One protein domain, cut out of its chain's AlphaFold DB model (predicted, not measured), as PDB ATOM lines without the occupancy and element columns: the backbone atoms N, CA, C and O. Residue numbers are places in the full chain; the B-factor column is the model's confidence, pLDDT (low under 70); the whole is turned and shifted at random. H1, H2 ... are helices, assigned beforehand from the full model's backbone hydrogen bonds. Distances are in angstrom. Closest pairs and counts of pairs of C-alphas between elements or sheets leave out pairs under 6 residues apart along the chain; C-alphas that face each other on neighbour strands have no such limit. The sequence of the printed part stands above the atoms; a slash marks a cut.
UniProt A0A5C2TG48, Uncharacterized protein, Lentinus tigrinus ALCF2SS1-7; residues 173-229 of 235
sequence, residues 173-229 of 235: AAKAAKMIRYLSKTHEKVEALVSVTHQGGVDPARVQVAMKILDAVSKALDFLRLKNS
ATOM      1  N   ALA A 173       7.921  -9.976  -9.044       84.25
ATOM      2  CA  ALA A 173       9.362  -9.820  -8.856       84.25
ATOM      3  C   ALA A 173      10.038  -9.194 -10.089       84.25
ATOM      4  O   ALA A 173      10.777  -8.221  -9.958       84.25
ATOM      5  N   ALA A 174       9.715  -9.666 -11.297       89.06
ATOM      6  CA  ALA A 174      10.243  -9.103 -12.540       89.06
ATOM      7  C   ALA A 174       9.814  -7.638 -12.751       89.06
ATOM      8  O   ALA A 174      10.623  -6.793 -13.141       89.06
ATOM      9  N   LYS A 175       8.550  -7.305 -12.453       90.69
ATOM     10  CA  LYS A 175       8.060  -5.922 -12.505       90.69
ATOM     11  C   LYS A 175       8.775  -5.040 -11.482       90.69
ATOM     12  O   LYS A 175       9.189  -3.940 -11.837       90.69
ATOM     13  N   ALA A 176       8.954  -5.517 -10.251       83.56
ATOM     14  CA  ALA A 176       9.685  -4.797  -9.213       83.56
ATOM     15  C   ALA A 176      11.143  -4.546  -9.628       83.56
ATOM     16  O   ALA A 176      11.601  -3.411  -9.557       83.56
ATOM     17  N   ALA A 177      11.834  -5.551 -10.173       86.00
ATOM     18  CA  ALA A 177      13.188  -5.396 -10.700       86.00
ATOM     19  C   ALA A 177      13.260  -4.336 -11.816       86.00
ATOM     20  O   ALA A 177      14.172  -3.507 -11.841       86.00
ATOM     21  N   LYS A 178      12.261  -4.301 -12.710       91.62
ATOM     22  CA  LYS A 178      12.169  -3.278 -13.761       91.62
ATOM     23  C   LYS A 178      11.938  -1.876 -13.187       91.62
ATOM     24  O   LYS A 178      12.559  -0.929 -13.664       91.62
ATOM     25  N   MET A 179      11.093  -1.753 -12.163       89.94
ATOM     26  CA  MET A 179      10.856  -0.483 -11.469       89.94
ATOM     27  C   MET A 179      12.110   0.006 -10.740       89.94
ATOM     28  O   MET A 179      12.453   1.174 -10.880       89.94
ATOM     29  N   ILE A 180      12.841  -0.877 -10.051       83.44
ATOM     30  CA  ILE A 180      14.115  -0.539  -9.395       83.44
ATOM     31  C   ILE A 180      15.112  -0.008 -10.429       83.44
ATOM     32  O   ILE A 180      15.674   1.065 -10.241       83.44
ATOM     33  N   ARG A 181      15.266  -0.697 -11.567       88.00
ATOM     34  CA  ARG A 181      16.174  -0.264 -12.641       88.00
ATOM     35  C   ARG A 181      15.802   1.101 -13.224       88.00
ATOM     36  O   ARG A 181      16.694   1.874 -13.562       88.00
ATOM     37  N   TYR A 182      14.507   1.379 -13.382       85.75
ATOM     38  CA  TYR A 182      14.032   2.676 -13.866       85.75
ATOM     39  C   TYR A 182      14.357   3.783 -12.864       85.75
ATOM     40  O   TYR A 182      14.961   4.779 -13.247       85.75
ATOM     41  N   LEU A 183      14.040   3.558 -11.584       80.94
ATOM     42  CA  LEU A 183      14.309   4.514 -10.513       80.94
ATOM     43  C   LEU A 183      15.806   4.813 -10.378       80.94
ATOM     44  O   LEU A 183      16.173   5.983 -10.314       80.94
ATOM     45  N   SER A 184      16.677   3.804 -10.466       81.25
ATOM     46  CA  SER A 184      18.132   4.008 -10.428       81.25
ATOM     47  C   SER A 184      18.663   4.888 -11.568       81.25
ATOM     48  O   SER A 184      19.609   5.634 -11.356       81.25
ATOM     49  N   LYS A 185      18.046   4.862 -12.759       88.56
ATOM     50  CA  LYS A 185      18.425   5.736 -13.891       88.56
ATOM     51  C   LYS A 185      17.888   7.166 -13.787       88.56
ATOM     52  O   LYS A 185      18.181   7.994 -14.646       88.56
ATOM     53  N   THR A 186      17.068   7.460 -12.782       84.44
ATOM     54  CA  THR A 186      16.429   8.776 -12.647       84.44
ATOM     55  C   THR A 186      17.418   9.822 -12.145       84.44
ATOM     56  O   THR A 186      17.332  10.963 -12.579       84.44
ATOM     57  N   HIS A 187      18.389   9.436 -11.308       82.44
ATOM     58  CA  HIS A 187      19.390  10.362 -10.760       82.44
ATOM     59  C   HIS A 187      20.218  11.027 -11.861       82.44
ATOM     60  O   HIS A 187      20.269  12.247 -11.918       82.44
ATOM     61  N   GLU A 188      20.731  10.239 -12.808       86.50
ATOM     62  CA  GLU A 188      21.509  10.738 -13.951       86.50
ATOM     63  C   GLU A 188      20.708  11.743 -14.802       86.50
ATOM     64  O   GLU A 188      21.220  12.771 -15.238       86.50
ATOM     65  N   LYS A 189      19.405  11.494 -14.990       84.94
ATOM     66  CA  LYS A 189      18.526  12.419 -15.721       84.94
ATOM     67  C   LYS A 189      18.226  13.694 -14.947       84.94
ATOM     68  O   LYS A 189      18.101  14.748 -15.564       84.94
ATOM     69  N   VAL A 190      18.052  13.596 -13.632       84.06
ATOM     70  CA  VAL A 190      17.775  14.766 -12.795       84.06
ATOM     71  C   VAL A 190      19.024  15.623 -12.652       84.06
ATOM     72  O   VAL A 190      18.905  16.831 -12.795       84.06
ATOM     73  N   GLU A 191      20.210  15.035 -12.486       84.62
ATOM     74  CA  GLU A 191      21.477  15.777 -12.513       84.62
ATOM     75  C   GLU A 191      21.668  16.515 -13.838       84.62
ATOM     76  O   GLU A 191      21.945  17.712 -13.834       84.62
ATOM     77  N   ALA A 192      21.410  15.857 -14.975       87.19
ATOM     78  CA  ALA A 192      21.448  16.526 -16.273       87.19
ATOM     79  C   ALA A 192      20.461  17.706 -16.344       87.19
ATOM     80  O   ALA A 192      20.800  18.780 -16.844       87.19
ATOM     81  N   LEU A 193      19.249  17.542 -15.803       85.19
ATOM     82  CA  LEU A 193      18.255  18.616 -15.731       85.19
ATOM     83  C   LEU A 193      18.717  19.768 -14.836       85.19
ATOM     84  O   LEU A 193      18.519  20.924 -15.202       85.19
ATOM     85  N   VAL A 194      19.343  19.460 -13.699       88.62
ATOM     86  CA  VAL A 194      19.907  20.423 -12.744       88.62
ATOM     87  C   VAL A 194      21.012  21.242 -13.406       88.62
ATOM     88  O   VAL A 194      21.037  22.463 -13.257       88.62
ATOM     89  N   SER A 195      21.896  20.605 -14.177       88.38
ATOM     90  CA  SER A 195      22.947  21.299 -14.927       88.38
ATOM     91  C   SER A 195      22.371  22.238 -15.990       88.38
ATOM     92  O   SER A 195      22.807  23.382 -16.095       88.38
ATOM     93  N   VAL A 196      21.356  21.793 -16.739       91.69
ATOM     94  CA  VAL A 196      20.689  22.625 -17.760       91.69
ATOM     95  C   VAL A 196      19.932  23.794 -17.123       91.69
ATOM     96  O   VAL A 196      19.975  24.910 -17.632       91.69
ATOM     97  N   THR A 197      19.270  23.578 -15.983       90.56
ATOM     98  CA  THR A 197      18.542  24.646 -15.274       90.56
ATOM     99  C   THR A 197      19.470  25.684 -14.655       90.56
ATOM    100  O   THR A 197      19.137  26.867 -14.696       90.56
ATOM    101  N   HIS A 198      20.653  25.285 -14.170       89.88
ATOM    102  CA  HIS A 198      21.678  26.237 -13.731       89.88
ATOM    103  C   HIS A 198      22.151  27.137 -14.876       89.88
ATOM    104  O   HIS A 198      22.293  28.340 -14.686       89.88
ATOM    105  N   GLN A 199      22.343  26.581 -16.076       91.56
ATOM    106  CA  GLN A 199      22.694  27.380 -17.255       91.56
ATOM    107  C   GLN A 199      21.558  28.320 -17.687       91.56
ATOM    108  O   GLN A 199      21.819  29.390 -18.225       91.56
ATOM    109  N   GLY A 200      20.305  27.937 -17.428       93.56
ATOM    110  CA  GLY A 200      19.116  28.734 -17.734       93.56
ATOM    111  C   GLY A 200      18.752  29.801 -16.696       93.56
ATOM    112  O   GLY A 200      17.724  30.449 -16.861       93.56
ATOM    113  N   GLY A 201      19.537  29.971 -15.624       94.56
ATOM    114  CA  GLY A 201      19.257  30.963 -14.577       94.56
ATOM    115  C   GLY A 201      18.032  30.644 -13.711       94.56
ATOM    116  O   GLY A 201      17.454  31.544 -13.105       94.56
ATOM    117  N   VAL A 202      17.608  29.379 -13.654       91.25
ATOM    118  CA  VAL A 202      16.500  28.959 -12.786       91.25
ATOM    119  C   VAL A 202      16.952  28.979 -11.328       91.25
ATOM    120  O   VAL A 202      18.052  28.537 -11.005       91.25
ATOM    121  N   ASP A 203      16.077  29.463 -10.444       91.69
ATOM    122  CA  ASP A 203      16.346  29.571  -9.011       91.69
ATOM    123  C   ASP A 203      16.768  28.213  -8.397       91.69
ATOM    124  O   ASP A 203      15.978  27.252  -8.403       91.69
ATOM    125  N   PRO A 204      17.989  28.111  -7.834       82.94
ATOM    126  CA  PRO A 204      18.497  26.880  -7.238       82.94
ATOM    127  C   PRO A 204      17.659  26.396  -6.047       82.94
ATOM    128  O   PRO A 204      17.655  25.195  -5.759       82.94
ATOM    129  N   ALA A 205      16.901  27.274  -5.376       88.75
ATOM    130  CA  ALA A 205      16.033  26.875  -4.269       88.75
ATOM    131  C   ALA A 205      14.932  25.903  -4.726       88.75
ATOM    132  O   ALA A 205      14.637  24.919  -4.041       88.75
ATOM    133  N   ARG A 206      14.369  26.104  -5.926       84.44
ATOM    134  CA  ARG A 206      13.357  25.198  -6.503       84.44
ATOM    135  C   ARG A 206      13.959  23.852  -6.895       84.44
ATOM    136  O   ARG A 206      13.329  22.809  -6.718       84.44
ATOM    137  N   VAL A 207      15.203  23.867  -7.367       87.69
ATOM    138  CA  VAL A 207      15.948  22.656  -7.724       87.69
ATOM    139  C   VAL A 207      16.288  21.827  -6.480       87.69
ATOM    140  O   VAL A 207      16.162  20.603  -6.505       87.69
ATOM    141  N   GLN A 208      16.617  22.468  -5.354       85.69
ATOM    142  CA  GLN A 208      16.838  21.768  -4.082       85.69
ATOM    143  C   GLN A 208      15.600  21.011  -3.592       85.69
ATOM    144  O   GLN A 208      15.733  19.920  -3.039       85.69
ATOM    145  N   VAL A 209      14.393  21.548  -3.797       85.44
ATOM    146  CA  VAL A 209      13.154  20.843  -3.427       85.44
ATOM    147  C   VAL A 209      12.996  19.561  -4.247       85.44
ATOM    148  O   VAL A 209      12.695  18.510  -3.682       85.44
ATOM    149  N   ALA A 210      13.273  19.615  -5.554       79.75
ATOM    150  CA  ALA A 210      13.271  18.425  -6.404       79.75
ATOM    151  C   ALA A 210      14.346  17.408  -5.973       79.75
ATOM    152  O   ALA A 210      14.081  16.205  -5.946       79.75
ATOM    153  N   MET A 211      15.524  17.883  -5.557       88.00
ATOM    154  CA  MET A 211      16.608  17.027  -5.066       88.00
ATOM    155  C   MET A 211      16.223  16.272  -3.783       88.00
ATOM    156  O   MET A 211      16.486  15.078  -3.661       88.00
ATOM    157  N   LYS A 212      15.497  16.919  -2.860       89.25
ATOM    158  CA  LYS A 212      15.015  16.282  -1.616       89.25
ATOM    159  C   LYS A 212      14.058  15.112  -1.867       89.25
ATOM    160  O   LYS A 212      14.011  14.174  -1.071       89.25
ATOM    161  N   ILE A 213      13.301  15.135  -2.966       84.94
ATOM    162  CA  ILE A 213      12.436  14.008  -3.352       84.94
ATOM    163  C   ILE A 213      13.288  12.796  -3.753       84.94
ATOM    164  O   ILE A 213      12.939  11.665  -3.409       84.94
ATOM    165  N   LEU A 214      14.427  13.006  -4.419       84.25
ATOM    166  CA  LEU A 214      15.344  11.918  -4.770       84.25
ATOM    167  C   LEU A 214      15.984  11.277  -3.537       84.25
ATOM    168  O   LEU A 214      16.088  10.052  -3.489       84.25
ATOM    169  N   ASP A 215      16.323  12.062  -2.514       89.50
ATOM    170  CA  ASP A 215      16.820  11.520  -1.243       89.50
ATOM    171  C   ASP A 215      15.797  10.597  -0.573       89.50
ATOM    172  O   ASP A 215      16.149   9.550  -0.019       89.50
ATOM    173  N   ALA A 216      14.510  10.949  -0.643       87.31
ATOM    174  CA  ALA A 216      13.438  10.097  -0.139       87.31
ATOM    175  C   ALA A 216      13.340   8.777  -0.928       87.31
ATOM    176  O   ALA A 216      13.151   7.714  -0.328       87.31
ATOM    177  N   VAL A 217      13.525   8.819  -2.254       86.31
ATOM    178  CA  VAL A 217      13.556   7.618  -3.106       86.31
ATOM    179  C   VAL A 217      14.748   6.721  -2.759       86.31
ATOM    180  O   VAL A 217      14.562   5.512  -2.612       86.31
ATOM    181  N   SER A 218      15.944   7.284  -2.559       87.44
ATOM    182  CA  SER A 218      17.136   6.529  -2.142       87.44
ATOM    183  C   SER A 218      16.916   5.817  -0.808       87.44
ATOM    184  O   SER A 218      17.085   4.601  -0.723       87.44
ATOM    185  N   LYS A 219      16.405   6.534   0.203       93.00
ATOM    186  CA  LYS A 219      16.068   5.949   1.515       93.00
ATOM    187  C   LYS A 219      15.049   4.811   1.400       93.00
ATOM    188  O   LYS A 219      15.171   3.801   2.091       93.00
ATOM    189  N   ALA A 220      14.062   4.939   0.512       87.19
ATOM    190  CA  ALA A 220      13.080   3.885   0.267       87.19
ATOM    191  C   ALA A 220      13.699   2.640  -0.401       87.19
ATOM    192  O   ALA A 220      13.341   1.510  -0.054       87.19
ATOM    193  N   LEU A 221      14.635   2.822  -1.339       86.75
ATOM    194  CA  LEU A 221      15.357   1.715  -1.977       86.75
ATOM    195  C   LEU A 221      16.283   0.995  -0.992       86.75
ATOM    196  O   LEU A 221      16.312  -0.239  -0.988       86.75
ATOM    197  N   ASP A 222      16.982   1.731  -0.132       91.62
ATOM    198  CA  ASP A 222      17.833   1.150   0.908       91.62
ATOM    199  C   ASP A 222      17.010   0.371   1.932       91.62
ATOM    200  O   ASP A 222      17.348  -0.767   2.263       91.62
ATOM    201  N   PHE A 223      15.864   0.913   2.349       91.00
ATOM    202  CA  PHE A 223      14.922   0.196   3.204       91.00
ATOM    203  C   PHE A 223      14.446  -1.119   2.566       91.00
ATOM    204  O   PHE A 223      14.379  -2.154   3.234       91.00
ATOM    205  N   LEU A 224      14.154  -1.116   1.261       85.62
ATOM    206  CA  LEU A 224      13.753  -2.326   0.542       85.62
ATOM    207  C   LEU A 224      14.886  -3.362   0.487       85.62
ATOM    208  O   LEU A 224      14.635  -4.553   0.683       85.62
ATOM    209  N   ARG A 225      16.125  -2.928   0.236       86.62
ATOM    210  CA  ARG A 225      17.305  -3.806   0.246       86.62
ATOM    211  C   ARG A 225      17.525  -4.416   1.624       86.62
ATOM    212  O   ARG A 225      17.654  -5.632   1.710       86.62
ATOM    213  N   LEU A 226      17.458  -3.599   2.677       92.00
ATOM    214  CA  LEU A 226      17.589  -4.032   4.068       92.00
ATOM    215  C   LEU A 226      16.510  -5.055   4.453       92.00
ATOM    216  O   LEU A 226      16.784  -6.061   5.110       92.00
ATOM    217  N   LYS A 227      15.272  -4.823   4.008       86.06
ATOM    218  CA  LYS A 227      14.156  -5.743   4.228       86.06
ATOM    219  C   LYS A 227      14.357  -7.081   3.510       86.06
ATOM    220  O   LYS A 227      14.006  -8.115   4.063       86.06
ATOM    221  N   ASN A 228      14.925  -7.072   2.306       81.06
ATOM    222  CA  ASN A 228      15.187  -8.296   1.544       81.06
ATOM    223  C   ASN A 228      16.414  -9.063   2.057       81.06
ATOM    224  O   ASN A 228      16.427 -10.289   1.989       81.06
ATOM    225  N   SER A 229      17.430  -8.371   2.583       82.38
ATOM    226  CA  SER A 229      18.587  -9.013   3.220       82.38
ATOM    227  C   SER A 229      18.235  -9.623   4.573       82.38
ATOM    228  O   SER A 229      18.829 -10.619   4.973       82.38
TER     229      SER A 229
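What this domain is: This is residues 173 to 229 of the 235 residues of an uncharacterized protein of Lentinus tigrinus ALCF2SS1-7 (UniProt A0A5C2TG48). A long, loose hairpin of helices makes a rod: H3 forms one arm, and H2 with H1, end to end, forms the other. H1 splays from H3 toward the ends of both arms. The printed part has 57 residues with three named helices in the order H1, H2, H3 and no named strand, all helix in class. It is loose, with a radius of gyration of the C-alphas of 14.0 A, and spans 43 by 18 by 12 A.

How they stand to each other: H3, residues 204 to 229, only just touches H2, residues 186 to 199, with 3 pairs of C-alphas within 8 A, using residues 204 to 214 alone. The closest C-alphas, of Val 194 and Val 207, are 6.8 A apart. H2 and H3 form a helical hairpin, opposite ways at a shallow tilt of 12 degrees. H1, residues 173 to 184, and H3 are close but not clearly touching; their closest C-alphas, of Ile 180 and Leu 221, are 7.9 A apart. They run opposite ways at a shallow tilt of 33 degrees, only just short of steep. H1 and H2 meet only through their link. Every O i to N i+4 pair is within hydrogen-bond range in H1 and H2, and 20 of 22 in H3.

Where its parts are: H3 is 37.4 A long, ending at C-alpha 229 (18.587, -9.013, 3.220). H2 is 20.2 A long. H1 is 16.4 A long, from C-alpha 173 (9.362, -9.820, -8.856).

The domain as a whole: The C-alphas farthest apart, of Gly 201 and Ser 229, are 43.8 A apart. Residues 173 to 179 of H1 and 222 to 229 of H3 stand free. Both links are tight. The printed part has no cut, and no printed residue is under 70 in pLDDT.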